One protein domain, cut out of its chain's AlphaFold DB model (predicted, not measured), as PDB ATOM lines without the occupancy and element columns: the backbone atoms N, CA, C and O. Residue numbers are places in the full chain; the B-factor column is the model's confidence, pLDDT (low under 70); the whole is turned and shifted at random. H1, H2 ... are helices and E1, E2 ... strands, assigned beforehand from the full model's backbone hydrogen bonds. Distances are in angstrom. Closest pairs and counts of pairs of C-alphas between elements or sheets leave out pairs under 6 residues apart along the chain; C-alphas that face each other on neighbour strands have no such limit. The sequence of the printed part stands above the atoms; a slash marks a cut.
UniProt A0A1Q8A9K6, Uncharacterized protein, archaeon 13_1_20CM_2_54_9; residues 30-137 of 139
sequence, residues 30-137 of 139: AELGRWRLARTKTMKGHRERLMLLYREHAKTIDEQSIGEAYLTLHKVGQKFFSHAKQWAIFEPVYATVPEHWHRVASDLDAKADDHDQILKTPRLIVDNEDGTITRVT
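Overview. This is residues 30 to 137 of the 139 residues of an uncharacterized protein of archaeon 13_1_20CM_2_54_9 (UniProt A0A1Q8A9K6). A strongly twisted sheet of seven strands curls round one long helix, H1, which lies in the hollow of one face, while the short helix H2 sits off the sheet. The 108 printed residues hold two named helices and seven named strands, in the order E1 E2 E3 H1 E4 E5 H2 E6 E7. The sheet runs E1 E2 E3 E5 E4 E6 E7, antiparallel throughout, and the class is mixed, helices and strands. The whole is compact, with a radius of gyration of the C-alphas of 13.1 A, and spans 34 by 26 by 26 A.

Arrangement. E1, residues 30 to 32, and E2, residues 35 to 39, form a hairpin, with N 32 and O 35 2.8 A apart. E2 and E3, residues 49 to 54, form another, with N 38 and O 51 at 2.9 A; E1 E2 E3 is a meander, each strand the antiparallel neighbour of the one before. H1, residues 63 to 80, is on the sheet; the closest C-alphas of E3 and H1, Leu 52 and Leu 73, are 7.1 A apart. E4, residues 86 to 90, and E5, residues 102 to 107, are a hairpin, with N 88 and O 106 at 2.9 A. E5 is also the neighbour of E3, with N 50 and O 105 at 2.8 A. E3, H1, E4 is a split strand-helix-strand unit, two strands running the same way with E5 between them, its crossover right-handed. H2, residues 115 to 119, is not on the sheet, but only just, with 4 pairs of C-alphas within 10 A. E6, residues 123 to 127, is the neighbour of E4, with N 89 and O 124 at 2.8 A; E5, H2, E6 is a second split unit, also right-handed, with E4 between its strands. E6 and E7, residues 133 to 136, form a hairpin, with N 125 and O 134 at 2.8 A. In H2 every O i to N i+4 pair is within hydrogen-bond range, in H1 13 of 14.

Along the chain. E1 begins with C-alpha 30 at (264.638, 560.968, 413.870) and is 6.2 A long. E2 is 13.4 A long, E3 16.8 A, E4 13.2 A, E5 17.4 A, E6 12.8 A and E7 9.9 A. H1 runs 25.4 A from C-alpha 63 at (284.522, 552.217, 420.207); H2 is 6.4 A long. E7 ends with C-alpha 136 at (276.223, 552.253, 437.853).

Size, cuts and confidence. The C-alphas farthest apart, those of His 57 and Asp 130, are 36.7 A apart. The printed part has no cut; the link from E4 to E5, 11 residues, is long. The mean pLDDT of the printed part is 94.8, and no printed residue is under 70.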
ATOM      1  N   ALA A  30     263.616 560.205 414.576       96.19
ATOM      2  CA  ALA A  30     264.638 560.968 413.870       96.19
ATOM      3  C   ALA A  30     265.685 560.062 413.206       96.19
ATOM      4  O   ALA A  30     266.075 559.028 413.753       96.19
ATOM      5  N   GLU A  31     266.193 560.524 412.067       96.12
ATOM      6  CA  GLU A  31     267.399 560.014 411.413       96.12
ATOM      7  C   GLU A  31     268.572 560.934 411.788       96.12
ATOM      8  O   GLU A  31     268.523 562.143 411.555       96.12
ATOM      9  N   LEU A  32     269.613 560.382 412.410       95.38
ATOM     10  CA  LEU A  32     270.731 561.123 413.001       95.38
ATOM     11  C   LEU A  32     272.055 560.571 412.454       95.38
ATOM     12  O   LEU A  32     272.825 559.915 413.153       95.38
ATOM     13  N   GLY A  33     272.309 560.793 411.163       94.00
ATOM     14  CA  GLY A  33     273.503 560.282 410.486       94.00
ATOM     15  C   GLY A  33     273.496 558.754 410.373       94.00
ATOM     16  O   GLY A  33     272.710 558.190 409.614       94.00
ATOM     17  N   ARG A  34     274.387 558.081 411.116       95.75
ATOM     18  CA  ARG A  34     274.471 556.606 411.181       95.75
ATOM     19  C   ARG A  34     273.475 555.978 412.163       95.75
ATOM     20  O   ARG A  34     273.446 554.757 412.306       95.75
ATOM     21  N   TRP A  35     272.669 556.801 412.831       97.81
ATOM     22  CA  TRP A  35     271.748 556.378 413.878       97.81
ATOM     23  C   TRP A  35     270.292 556.593 413.489       97.81
ATOM     24  O   TRP A  35     269.944 557.602 412.876       97.81
ATOM     25  N   ARG A  36     269.431 555.692 413.956       97.69
ATOM     26  CA  ARG A  36     267.979 555.876 413.994       97.69
ATOM     27  C   ARG A  36     267.519 555.964 415.436       97.69
ATOM     28  O   ARG A  36     267.876 555.113 416.249       97.69
ATOM     29  N   LEU A  37     266.721 556.980 415.737       98.00
ATOM     30  CA  LEU A  37     266.062 557.141 417.027       98.00
ATOM     31  C   LEU A  37     264.593 556.744 416.893       98.00
ATOM     32  O   LEU A  37     263.895 557.261 416.025       98.00
ATOM     33  N   ALA A  38     264.115 555.875 417.772       97.06
ATOM     34  CA  ALA A  38     262.720 555.443 417.834       97.06
ATOM     35  C   ALA A  38     262.250 555.349 419.289       97.06
ATOM     36  O   ALA A  38     263.071 555.325 420.209       97.06
ATOM     37  N   ARG A  39     260.936 555.254 419.516       94.50
ATOM     38  CA  ARG A  39     260.428 554.744 420.800       94.50
ATOM     39  C   ARG A  39     260.505 553.225 420.798       94.50
ATOM     40  O   ARG A  39     260.330 552.586 419.763       94.50
ATOM     41  N   THR A  40     260.757 552.622 421.950       91.94
ATOM     42  CA  THR A  40     260.646 551.168 422.068       91.94
ATOM     43  C   THR A  40     259.186 550.752 421.942       91.94
ATOM     44  O   THR A  40     258.310 551.424 422.477       91.94
ATOM     45  N   LYS A  41     258.929 549.604 421.308       87.44
ATOM     46  CA  LYS A  41     257.570 549.073 421.123       87.44
ATOM     47  C   LYS A  41     256.797 548.898 422.439       87.44
ATOM     48  O   LYS A  41     255.598 549.149 422.484       87.44
ATOM     49  N   THR A  42     257.486 548.477 423.502       88.44
ATOM     50  CA  THR A  42     256.902 548.308 424.840       88.44
ATOM     51  C   THR A  42     257.455 549.369 425.779       88.44
ATOM     52  O   THR A  42     258.642 549.347 426.103       88.44
ATOM     53  N   MET A  43     256.579 550.262 426.238       91.88
ATOM     54  CA  MET A  43     256.938 551.372 427.126       91.88
ATOM     55  C   MET A  43     257.065 550.961 428.596       91.88
ATOM     56  O   MET A  43     257.749 551.651 429.330       91.88
ATOM     57  N   LYS A  44     256.474 549.833 429.023       91.00
ATOM     58  CA  LYS A  44     256.633 549.251 430.376       91.00
ATOM     59  C   LYS A  44     256.340 550.218 431.540       91.00
ATOM     60  O   LYS A  44     257.034 550.219 432.552       91.00
ATOM     61  N   GLY A  45     255.350 551.090 431.359       92.50
ATOM     62  CA  GLY A  45     254.988 552.114 432.343       92.50
ATOM     63  C   GLY A  45     255.840 553.388 432.306       92.50
ATOM     64  O   GLY A  45     255.440 554.371 432.920       92.50
ATOM     65  N   HIS A  46     256.940 553.417 431.545       95.25
ATOM     66  CA  HIS A  46     257.748 554.625 431.342       95.25
ATOM     67  C   HIS A  46     257.001 555.653 430.498       95.25
ATOM     68  O   HIS A  46     256.304 555.301 429.535       95.25
ATOM     69  N   ARG A  47     257.201 556.936 430.804       94.38
ATOM     70  CA  ARG A  47     256.664 558.015 429.967       94.38
ATOM     71  C   ARG A  47     257.423 558.111 428.651       94.38
ATOM     72  O   ARG A  47     256.804 558.309 427.606       94.38
ATOM     73  N   GLU A  48     258.742 557.963 428.687       95.62
ATOM     74  CA  GLU A  48     259.580 557.893 427.500       95.62
ATOM     75  C   GLU A  48     260.530 556.693 427.584       95.62
ATOM     76  O   GLU A  48     261.182 556.415 428.585       95.62
ATOM     77  N   ARG A  49     260.639 555.959 426.481       95.94
ATOM     78  CA  ARG A  49     261.565 554.838 426.362       95.94
ATOM     79  C   ARG A  49     262.090 554.825 424.946       95.94
ATOM     80  O   ARG A  49     261.404 554.415 424.010       95.94
ATOM     81  N   LEU A  50     263.281 555.376 424.788       97.12
ATOM     82  CA  LEU A  50     263.920 555.608 423.505       97.12
ATOM     83  C   LEU A  50     264.869 554.466 423.168       97.12
ATOM     84  O   LEU A  50     265.487 553.864 424.042       97.12
ATOM     85  N   MET A  51     265.007 554.206 421.878       97.19
ATOM     86  CA  MET A  51     265.971 553.280 421.314       97.19
ATOM     87  C   MET A  51     266.778 554.007 420.248       97.19
ATOM     88  O   MET A  51     266.214 554.490 419.265       97.19
ATOM     89  N   LEU A  52     268.091 554.067 420.441       97.94
ATOM     90  CA  LEU A  52     269.034 554.460 419.404       97.94
ATOM     91  C   LEU A  52     269.616 553.187 418.797       97.94
ATOM     92  O   LEU A  52     270.188 552.372 419.517       97.94
ATOM     93  N   LEU A  53     269.469 553.000 417.491       96.94
ATOM     94  CA  LEU A  53     269.987 551.832 416.781       96.94
ATOM     95  C   LEU A  53     270.917 552.247 415.647       96.94
ATOM     96  O   LEU A  53     270.728 553.294 415.021       96.94
ATOM     97  N   TYR A  54     271.925 551.417 415.390       97.25
ATOM     98  CA  TYR A  54     272.816 551.609 414.252       97.25
ATOM     99  C   TYR A  54     272.043 551.340 412.959       97.25
ATOM    100  O   TYR A  54     271.289 550.373 412.882       97.25
ATOM    101  N   ARG A  55     272.165 552.209 411.953       94.81
ATOM    102  CA  ARG A  55     271.329 552.133 410.742       94.81
ATOM    103  C   ARG A  55     271.556 550.840 409.956       94.81
ATOM    104  O   ARG A  55     270.620 550.311 409.361       94.81
ATOM    105  N   GLU A  56     272.788 550.351 409.944       94.12
ATOM    106  CA  GLU A  56     273.164 549.109 409.275       94.12
ATOM    107  C   GLU A  56     273.052 547.917 410.229       94.12
ATOM    108  O   GLU A  56     273.145 548.055 411.449       94.12
ATOM    109  N   HIS A  57     272.846 546.725 409.667       94.88
ATOM    110  CA  HIS A  57     272.805 545.500 410.454       94.88
ATOM    111  C   HIS A  57     274.210 545.148 410.943       94.88
ATOM    112  O   HIS A  57     275.012 544.577 410.204       94.88
ATOM    113  N   ALA A  58     274.503 545.480 412.194       94.50
ATOM    114  CA  ALA A  58     275.764 545.144 412.832       94.50
ATOM    115  C   ALA A  58     275.503 544.714 414.268       94.50
ATOM    116  O   ALA A  58     274.814 545.416 414.996       94.50
ATOM    117  N   LYS A  59     276.073 543.587 414.693       93.81
ATOM    118  CA  LYS A  59     276.008 543.131 416.089       93.81
ATOM    119  C   LYS A  59     276.843 544.014 417.017       93.81
ATOM    120  O   LYS A  59     276.442 544.333 418.133       93.81
ATOM    121  N   THR A  60     278.017 544.399 416.534       94.38
ATOM    122  CA  THR A  60     278.998 545.232 417.225       94.38
ATOM    123  C   THR A  60     279.416 546.371 416.313       94.38
ATOM    124  O   THR A  60     279.408 546.230 415.092       94.38
ATOM    125  N   ILE A  61     279.821 547.476 416.918       96.19
ATOM    126  CA  ILE A  61     280.368 548.658 416.254       96.19
ATOM    127  C   ILE A  61     281.662 549.049 416.977       96.19
ATOM    128  O   ILE A  61     281.916 548.574 418.085       96.19
ATOM    129  N   ASP A  62     282.481 549.884 416.348       96.62
ATOM    130  CA  ASP A  62     283.741 550.358 416.920       96.62
ATOM    131  C   ASP A  62     283.532 551.274 418.145       96.62
ATOM    132  O   ASP A  62     282.456 551.842 418.352       96.62
ATOM    133  N   GLU A  63     284.576 551.430 418.965       96.00
ATOM    134  CA  GLU A  63     284.522 552.217 420.207       96.00
ATOM    135  C   GLU A  63     284.161 553.689 419.975       96.00
ATOM    136  O   GLU A  63     283.436 554.278 420.783       96.00
ATOM    137  N   GLN A  64     284.613 554.281 418.863       97.25
ATOM    138  CA  GLN A  64     284.271 555.658 418.513       97.25
ATOM    139  C   GLN A  64     282.764 555.776 418.256       97.25
ATOM    140  O   GLN A  64     282.124 556.680 418.798       97.25
ATOM    141  N   SER A  65     282.180 554.838 417.510       97.56
ATOM    142  CA  SER A  65     280.734 554.779 417.294       97.56
ATOM    143  C   SER A  65     279.961 554.537 418.598       97.56
ATOM    144  O   SER A  65     278.903 555.132 418.799       97.56
ATOM    145  N   ILE A  66     280.479 553.729 419.533       96.81
ATOM    146  CA  ILE A  66     279.859 553.556 420.862       96.81
ATOM    147  C   ILE A  66     279.842 554.885 421.628       96.81
ATOM    148  O   ILE A  66     278.802 555.271 422.169       96.81
ATOM    149  N   GLY A  67     280.967 555.602 421.662       96.81
ATOM    150  CA  GLY A  67     281.053 556.919 422.295       96.81
ATOM    151  C   GLY A  67     280.089 557.929 421.666       96.81
ATOM    152  O   GLY A  67     279.362 558.626 422.375       96.81
ATOM    153  N   GLU A  68     280.013 557.958 420.335       97.56
ATOM    154  CA  GLU A  68     279.091 558.822 419.592       97.56
ATOM    155  C   GLU A  68     277.621 558.504 419.908       97.56
ATOM    156  O   GLU A  68     276.810 559.421 420.061       97.56
ATOM    157  N   ALA A  69     277.267 557.227 420.076       97.75
ATOM    158  CA  ALA A  69     275.921 556.826 420.467       97.75
ATOM    159  C   ALA A  69     275.536 557.357 421.854       97.75
ATOM    160  O   ALA A  69     274.425 557.861 422.031       97.75
ATOM    161  N   TYR A  70     276.453 557.292 422.826       97.12
ATOM    162  CA  TYR A  70     276.236 557.850 424.164       97.12
ATOM    163  C   TYR A  70     276.050 559.366 424.129       97.12
ATOM    164  O   TYR A  70     275.109 559.875 424.735       97.12
ATOM    165  N   LEU A  71     276.886 560.089 423.380       96.94
ATOM    166  CA  LEU A  71     276.743 561.538 423.203       96.94
ATOM    167  C   LEU A  71     275.428 561.900 422.500       96.94
ATOM    168  O   LEU A  71     274.753 562.856 422.887       96.94
ATOM    169  N   THR A  72     275.037 561.115 421.495       98.00
ATOM    170  CA  THR A  72     273.780 561.295 420.763       98.00
ATOM    171  C   THR A  72     272.585 561.098 421.687       98.00
ATOM    172  O   THR A  72     271.720 561.972 421.752       98.00
ATOM    173  N   LEU A  73     272.557 559.999 422.450       97.69
ATOM    174  CA  LEU A  73     271.516 559.726 423.442       97.69
ATOM    175  C   LEU A  73     271.475 560.779 424.541       97.69
ATOM    176  O   LEU A  73     270.385 561.221 424.892       97.69
ATOM    177  N   HIS A  74     272.633 561.223 425.033       96.25
ATOM    178  CA  HIS A  74     272.726 562.308 426.002       96.25
ATOM    179  C   HIS A  74     272.016 563.568 425.483       96.25
ATOM    180  O   HIS A  74     271.082 564.070 426.106       96.25
ATOM    181  N   LYS A  75     272.386 564.017 424.277       95.75
ATOM    182  CA  LYS A  75     271.840 565.230 423.654       95.75
ATOM    183  C   LYS A  75     270.336 565.150 423.387       95.75
ATOM    184  O   LYS A  75     269.617 566.106 423.665       95.75
ATOM    185  N   VAL A  76     269.840 564.047 422.819       97.00
ATOM    186  CA  VAL A  76     268.394 563.915 422.552       97.00
ATOM    187  C   VAL A  76     267.611 563.702 423.847       97.00
ATOM    188  O   VAL A  76     266.525 564.258 424.008       97.00
ATOM    189  N   GLY A  77     268.178 562.948 424.787       96.06
ATOM    190  CA  GLY A  77     267.551 562.601 426.054       96.06
ATOM    191  C   GLY A  77     267.274 563.815 426.934       96.06
ATOM    192  O   GLY A  77     266.189 563.890 427.499       96.06
ATOM    193  N   GLN A  78     268.152 564.825 426.935       94.81
ATOM    194  CA  GLN A  78     267.906 566.105 427.620       94.81
ATOM    195  C   GLN A  78     266.549 566.732 427.262       94.81
ATOM    196  O   GLN A  78     265.899 567.342 428.106       94.81
ATOM    197  N   LYS A  79     266.083 566.560 426.017       95.75
ATOM    198  CA  LYS A  79     264.766 567.046 425.588       95.75
ATOM    199  C   LYS A  79     263.643 566.100 426.013       95.75
ATOM    200  O   LYS A  79     262.680 566.541 426.638       95.75
ATOM    201  N   PHE A  80     263.739 564.820 425.655       97.12
ATOM    202  CA  PHE A  80     262.659 563.847 425.870       97.12
ATOM    203  C   PHE A  80     262.408 563.553 427.356       97.12
ATOM    204  O   PHE A  80     261.259 563.471 427.790       97.12
ATOM    205  N   PHE A  81     263.473 563.474 428.150       97.69
ATOM    206  CA  PHE A  81     263.419 563.149 429.574       97.69
ATOM    207  C   PHE A  81     263.396 564.380 430.482       97.69
ATOM    208  O   PHE A  81     263.477 564.227 431.692       97.69
ATOM    209  N   SER A  82     263.225 565.589 429.935       96.31
ATOM    210  CA  SER A  82     263.134 566.848 430.705       96.31
ATOM    211  C   SER A  82     262.043 566.860 431.785       96.31
ATOM    212  O   SER A  82     262.062 567.690 432.686       96.31
ATOM    213  N   HIS A  83     261.080 565.944 431.692       95.31
ATOM    214  CA  HIS A  83     260.020 565.769 432.675       95.31
ATOM    215  C   HIS A  83     260.445 564.966 433.915       95.31
ATOM    216  O   HIS A  83     259.741 565.003 434.921       95.31
ATOM    217  N   ALA A  84     261.522 564.184 433.821       95.88
ATOM    218  CA  ALA A  84     261.996 563.300 434.874       95.88
ATOM    219  C   ALA A  84     263.172 563.946 435.609       95.88
ATOM    220  O   ALA A  84     263.991 564.633 434.999       95.88
ATOM    221  N   LYS A  85     263.287 563.678 436.914       95.38
ATOM    222  CA  LYS A  85     264.474 564.068 437.685       95.38
ATOM    223  C   LYS A  85     265.711 563.332 437.172       95.38
ATOM    224  O   LYS A  85     266.736 563.945 436.908       95.38
ATOM    225  N   GLN A  86     265.584 562.018 436.995       96.50
ATOM    226  CA  GLN A  86     266.659 561.155 436.525       96.50
ATOM    227  C   GLN A  86     266.177 560.256 435.396       96.50
ATOM    228  O   GLN A  86     265.028 559.808 435.366       96.50
ATOM    229  N   TRP A  87     267.089 559.961 434.486       97.88
ATOM    230  CA  TRP A  87     266.889 559.027 433.388       97.88
ATOM    231  C   TRP A  87     268.193 558.286 433.118       97.88
ATOM    232  O   TRP A  87     269.258 558.683 433.595       97.88
ATOM    233  N   ALA A  88     268.119 557.167 432.407       97.75
ATOM    234  CA  ALA A  88     269.268 556.292 432.242       97.75
ATOM    235  C   ALA A  88     269.457 555.815 430.808       97.75
ATOM    236  O   ALA A  88     268.492 555.641 430.071       97.75
ATOM    237  N   ILE A  89     270.715 555.558 430.448       97.75
ATOM    238  CA  ILE A  89     271.129 554.835 429.243       97.75
ATOM    239  C   ILE A  89     271.658 553.467 429.679       97.75
ATOM    240  O   ILE A  89     272.563 553.384 430.512       97.75
ATOM    241  N   PHE A  90     271.103 552.397 429.118       96.12
ATOM    242  CA  PHE A  90     271.357 551.028 429.568       96.12
ATOM    243  C   PHE A  90     272.413 550.317 428.724       96.12
ATOM    244  O   PHE A  90     272.398 550.410 427.498       96.12
ATOM    245  N   GLU A  91     273.287 549.544 429.368       93.88
ATOM    246  CA  GLU A  91     274.100 548.521 428.700       93.88
ATOM    247  C   GLU A  91     273.198 547.388 428.150       93.88
ATOM    248  O   GLU A  91     272.115 547.135 428.684       93.88
ATOM    249  N   PRO A  92     273.596 546.664 427.086       89.50
ATOM    250  CA  PRO A  92     272.703 545.828 426.287       89.50
ATOM    251  C   PRO A  92     272.590 544.405 426.864       89.50
ATOM    252  O   PRO A  92     272.540 543.434 426.115       89.50
ATOM    253  N   VAL A  93     272.581 544.261 428.194       86.81
ATOM    254  CA  VAL A  93     272.650 542.959 428.890       86.81
ATOM    255  C   VAL A  93     271.441 542.074 428.575       86.81
ATOM    256  O   VAL A  93     271.571 540.861 428.446       86.81
ATOM    257  N   TYR A  94     270.272 542.688 428.395       83.25
ATOM    258  CA  TYR A  94     269.005 541.998 428.143       83.25
ATOM    259  C   TYR A  94     268.401 542.359 426.777       83.25
ATOM    260  O   TYR A  94     267.179 542.427 426.625       83.25
ATOM    261  N   ALA A  95     269.247 542.663 425.788       86.44
ATOM    262  CA  ALA A  95     268.798 543.022 424.447       86.44
ATOM    263  C   ALA A  95     268.058 541.851 423.773       86.44
ATOM    264  O   ALA A  95     268.604 540.763 423.609       86.44
ATOM    265  N   THR A  96     266.816 542.081 423.338       86.31
ATOM    266  CA  THR A  96     265.979 541.054 422.685       86.31
ATOM    267  C   THR A  96     266.298 540.863 421.203       86.31
ATOM    268  O   THR A  96     265.918 539.852 420.619       86.31
ATOM    269  N   VAL A  97     267.021 541.810 420.596       89.31
ATOM    270  CA  VAL A  97     267.531 541.723 419.220       89.31
ATOM    271  C   VAL A  97     269.064 541.765 419.260       89.31
ATOM    272  O   VAL A  97     269.660 542.787 418.925       89.31
ATOM    273  N   PRO A  98     269.732 540.691 419.722       89.00
ATOM    274  CA  PRO A  98     271.160 540.719 420.050       89.00
ATOM    275  C   PRO A  98     272.083 540.830 418.829       89.00
ATOM    276  O   PRO A  98     273.254 541.157 418.980       89.00
ATOM    277  N   GLU A  99     271.578 540.555 417.624       93.25
ATOM    278  CA  GLU A  99     272.361 540.604 416.381       93.25
ATOM    279  C   GLU A  99     272.351 541.994 415.718       93.25
ATOM    280  O   GLU A  99     273.020 542.194 414.708       93.25
ATOM    281  N   HIS A 100     271.624 542.965 416.283       95.12
ATOM    282  CA  HIS A 100     271.568 544.339 415.784       95.12
ATOM    283  C   HIS A 100     271.875 545.317 416.912       95.12
ATOM    284  O   HIS A 100     271.195 545.340 417.938       95.12
ATOM    285  N   TRP A 101     272.873 546.165 416.709       96.62
ATOM    286  CA  TRP A 101     273.352 547.095 417.712       96.62
ATOM    287  C   TRP A 101     272.307 548.169 417.994       96.62
ATOM    288  O   TRP A 101     271.904 548.937 417.115       96.62
ATOM    289  N   HIS A 102     271.877 548.231 419.247       96.81
ATOM    290  CA  HIS A 102     270.989 549.267 419.738       96.81
ATOM    291  C   HIS A 102     271.235 549.523 421.220       96.81
ATOM    292  O   HIS A 102     271.801 548.701 421.948       96.81
ATOM    293  N   ARG A 103     270.779 550.689 421.669       96.44
ATOM    294  CA  ARG A 103     270.845 551.123 423.053       96.44
ATOM    295  C   ARG A 103     269.532 551.745 423.466       96.44
ATOM    296  O   ARG A 103     268.919 552.479 422.694       96.44
ATOM    297  N   VAL A 104     269.112 551.439 424.685       96.38
ATOM    298  CA  VAL A 104     267.855 551.934 425.238       96.38
ATOM    299  C   VAL A 104     268.152 553.017 426.263       96.38
ATOM    300  O   VAL A 104     269.120 552.905 427.018       96.38
ATOM    301  N   ALA A 105     267.302 554.037 426.290       97.62
ATOM    302  CA  ALA A 105     267.232 555.005 427.369       97.62
ATOM    303  C   ALA A 105     265.788 555.151 427.864       97.62
ATOM    304  O   ALA A 105     264.857 555.047 427.063       97.62
ATOM    305  N   SER A 106     265.589 555.387 429.156       97.62
ATOM    306  CA  SER A 106     264.262 555.634 429.740       97.62
ATOM    307  C   SER A 106     264.336 556.586 430.925       97.62
ATOM    308  O   SER A 106     265.406 556.747 431.522       97.62
ATOM    309  N   ASP A 107     263.197 557.165 431.305       96.50
ATOM    310  CA  ASP A 107     263.029 557.707 432.652       96.50
ATOM    311  C   ASP A 107     263.241 556.616 433.720       96.50
ATOM    312  O   ASP A 107     263.166 555.413 433.446       96.50
ATOM    313  N   LEU A 108     263.609 557.030 434.936       93.38
ATOM    314  CA  LEU A 108     263.712 556.130 436.082       93.38
ATOM    315  C   LEU A 108     262.452 556.249 436.942       93.38
ATOM    316  O   LEU A 108     262.351 557.142 437.782       93.38
ATOM    317  N   ASP A 109     261.518 555.316 436.754       91.06
ATOM    318  CA  ASP A 109     260.324 555.170 437.589       91.06
ATOM    319  C   ASP A 109     260.378 553.854 438.390       91.06
ATOM    320  O   ASP A 109     260.625 552.773 437.850       91.06
ATOM    321  N   ALA A 110     260.141 553.943 439.701       90.88
ATOM    322  CA  ALA A 110     260.037 552.786 440.593       90.88
ATOM    323  C   ALA A 110     258.767 551.952 440.356       90.88
ATOM    324  O   ALA A 110     258.679 550.814 440.808       90.88
ATOM    325  N   LYS A 111     257.781 552.516 439.656       92.38
ATOM    326  CA  LYS A 111     256.527 551.853 439.282       92.38
ATOM    327  C   LYS A 111     256.581 551.197 437.904       92.38
ATOM    328  O   LYS A 111     255.596 550.578 437.512       92.38
ATOM    329  N   ALA A 112     257.683 551.346 437.167       92.75
ATOM    330  CA  ALA A 112     257.835 550.726 435.859       92.75
ATOM    331  C   ALA A 112     257.858 549.194 435.963       92.75
ATOM    332  O   ALA A 112     258.456 548.629 436.883       92.75
ATOM    333  N   ASP A 113     257.280 548.517 434.970       93.88
ATOM    334  CA  ASP A 113     257.144 547.052 434.969       93.88
ATOM    335  C   ASP A 113     258.505 546.335 434.963       93.88
ATOM    336  O   ASP A 113     258.612 545.172 435.347       93.88
ATOM    337  N   ASP A 114     259.559 547.013 434.495       92.25
ATOM    338  CA  ASP A 114     260.927 546.499 434.472       92.25
ATOM    339  C   ASP A 114     261.862 547.135 435.496       92.25
ATOM    340  O   ASP A 114     263.079 547.025 435.339       92.25
ATOM    341  N   HIS A 115     261.329 547.731 436.565       92.88
ATOM    342  CA  HIS A 115     262.137 548.346 437.615       92.88
ATOM    343  C   HIS A 115     263.241 547.410 438.147       92.88
ATOM    344  O   HIS A 115     264.424 547.758 438.120       92.88
ATOM    345  N   ASP A 116     262.898 546.176 438.520       92.56
ATOM    346  CA  ASP A 116     263.871 545.192 439.020       92.56
ATOM    347  C   ASP A 116     264.939 544.823 437.982       92.56
ATOM    348  O   ASP A 116     266.100 544.572 438.317       92.56
ATOM    349  N   GLN A 117     264.557 544.774 436.704       92.19
ATOM    350  CA  GLN A 117     265.485 544.493 435.612       92.19
ATOM    351  C   GLN A 117     266.424 545.682 435.384       92.19
ATOM    352  O   GLN A 117     267.624 545.480 435.185       92.19
ATOM    353  N   ILE A 118     265.905 546.911 435.458       92.88
ATOM    354  CA  ILE A 118     266.696 548.140 435.405       92.88
ATOM    355  C   ILE A 118     267.757 548.104 436.495       92.88
ATOM    356  O   ILE A 118     268.927 548.288 436.172       92.88
ATOM    357  N   LEU A 119     267.391 547.785 437.744       91.88
ATOM    358  CA  LEU A 119     268.333 547.716 438.866       91.88
ATOM    359  C   LEU A 119     269.485 546.735 438.614       91.88
ATOM    360  O   LEU A 119     270.620 547.043 438.977       91.88
ATOM    361  N   LYS A 120     269.215 545.631 437.908       94.06
ATOM    362  CA  LYS A 120     270.175 544.584 437.506       94.06
ATOM    363  C   LYS A 120     270.903 544.862 436.185       94.06
ATOM    364  O   LYS A 120     271.624 543.997 435.697       94.06
ATOM    365  N   THR A 121     270.710 546.030 435.577       94.50
ATOM    366  CA  THR A 121     271.348 546.402 434.308       94.50
ATOM    367  C   THR A 121     272.373 547.512 434.552       94.50
ATOM    368  O   THR A 121     271.991 548.566 435.074       94.50
ATOM    369  N   PRO A 122     273.655 547.333 434.177       96.50
ATOM    370  CA  PRO A 122     274.612 548.430 434.191       96.50
ATOM    371  C   PRO A 122     274.104 549.597 433.341       96.50
ATOM    372  O   PRO A 122     273.525 549.400 432.269       96.50
ATOM    373  N   ARG A 123     274.300 550.818 433.826       96.75
ATOM    374  CA  ARG A 123     273.668 552.002 433.241       96.75
ATOM    375  C   ARG A 123     274.436 553.275 433.545       96.75
ATOM    376  O   ARG A 123     275.140 553.363 434.548       96.75
ATOM    377  N   LEU A 124     274.271 554.264 432.683       97.25
ATOM    378  CA  LEU A 124     274.633 555.650 432.952       97.25
ATOM    379  C   LEU A 124     273.365 556.397 433.348       97.25
ATOM    380  O   LEU A 124     272.407 556.390 432.585       97.25
ATOM    381  N   ILE A 125     273.357 556.996 434.533       97.69
ATOM    382  CA  ILE A 125     272.269 557.830 435.047       97.69
ATOM    383  C   ILE A 125     272.627 559.285 434.782       97.69
ATOM    384  O   ILE A 125     273.747 559.697 435.076       97.69
ATOM    385  N   VAL A 126     271.674 560.040 434.251       97.69
ATOM    386  CA  VAL A 126     271.749 561.488 434.070       97.69
ATOM    387  C   VAL A 126     270.747 562.122 435.027       97.69
ATOM    388  O   VAL A 126     269.562 561.778 434.988       97.69
ATOM    389  N   ASP A 127     271.219 563.025 435.881       96.62
ATOM    390  CA  ASP A 127     270.369 563.862 436.726       96.62
ATOM    391  C   ASP A 127     270.112 565.203 436.028       96.62
ATOM    392  O   ASP A 127     271.043 565.912 435.649       96.62
ATOM    393  N   ASN A 128     268.843 565.533 435.801       94.94
ATOM    394  CA  ASN A 128     268.458 566.765 435.116       94.94
ATOM    395  C   ASN A 128     268.489 567.997 436.036       94.94
ATOM    396  O   ASN A 128     268.413 569.110 435.519       94.94
ATOM    397  N   GLU A 129     268.572 567.836 437.363       92.44
ATOM    398  CA  GLU A 129     268.634 568.973 438.289       92.44
ATOM    399  C   GLU A 129     270.016 569.632 438.284       92.44
ATOM    400  O   GLU A 129     270.107 570.857 438.216       92.44
ATOM    401  N   ASP A 130     271.085 568.834 438.330       92.31
ATOM    402  CA  ASP A 130     272.464 569.334 438.411       92.31
ATOM    403  C   ASP A 130     273.346 568.954 437.208       92.31
ATOM    404  O   ASP A 130     274.473 569.439 437.084       92.31
ATOM    405  N   GLY A 131     272.829 568.142 436.279       89.31
ATOM    406  CA  GLY A 131     273.543 567.703 435.080       89.31
ATOM    407  C   GLY A 131     274.563 566.590 435.332       89.31
ATOM    408  O   GLY A 131     275.342 566.266 434.431       89.31
ATOM    409  N   THR A 132     274.593 566.005 436.532       95.69
ATOM    410  CA  THR A 132     275.551 564.960 436.892       95.69
ATOM    411  C   THR A 132     275.284 563.682 436.107       95.69
ATOM    412  O   THR A 132     274.146 563.236 435.952       95.69
ATOM    413  N   ILE A 133     276.366 563.044 435.654       96.62
ATOM    414  CA  ILE A 133     276.326 561.739 434.993       96.62
ATOM    415  C   ILE A 133     277.037 560.719 435.881       96.62
ATOM    416  O   ILE A 133     278.231 560.845 436.150       96.62
ATOM    417  N   THR A 134     276.318 559.682 436.310       97.00
ATOM    418  CA  THR A 134     276.845 558.624 437.186       97.00
ATOM    419  C   THR A 134     276.792 557.271 436.492       97.00
ATOM    420  O   THR A 134     275.746 556.857 435.993       97.00
ATOM    421  N   ARG A 135     277.906 556.533 436.492       96.31
ATOM    422  CA  ARG A 135     277.930 555.141 436.025       96.31
ATOM    423  C   ARG A 135     277.589 554.194 437.169       96.31
ATOM    424  O   ARG A 135     278.265 554.188 438.189       96.31
ATOM    425  N   VAL A 136     276.590 553.347 436.955       96.06
ATOM    426  CA  VAL A 136     276.223 552.253 437.853       96.06
ATOM    427  C   VAL A 136     276.635 550.936 437.210       96.06
ATOM    428  O   VAL A 136     276.161 550.580 436.130       96.06
ATOM    429  N   THR A 137     277.523 550.210 437.878       91.56
ATOM    430  CA  THR A 137     277.854 548.818 437.561       91.56
ATOM    431  C   THR A 137     277.061 547.895 438.474       91.56
ATOM    432  O   THR A 137     276.816 548.232 439.630       91.56
TER     433      THR A 137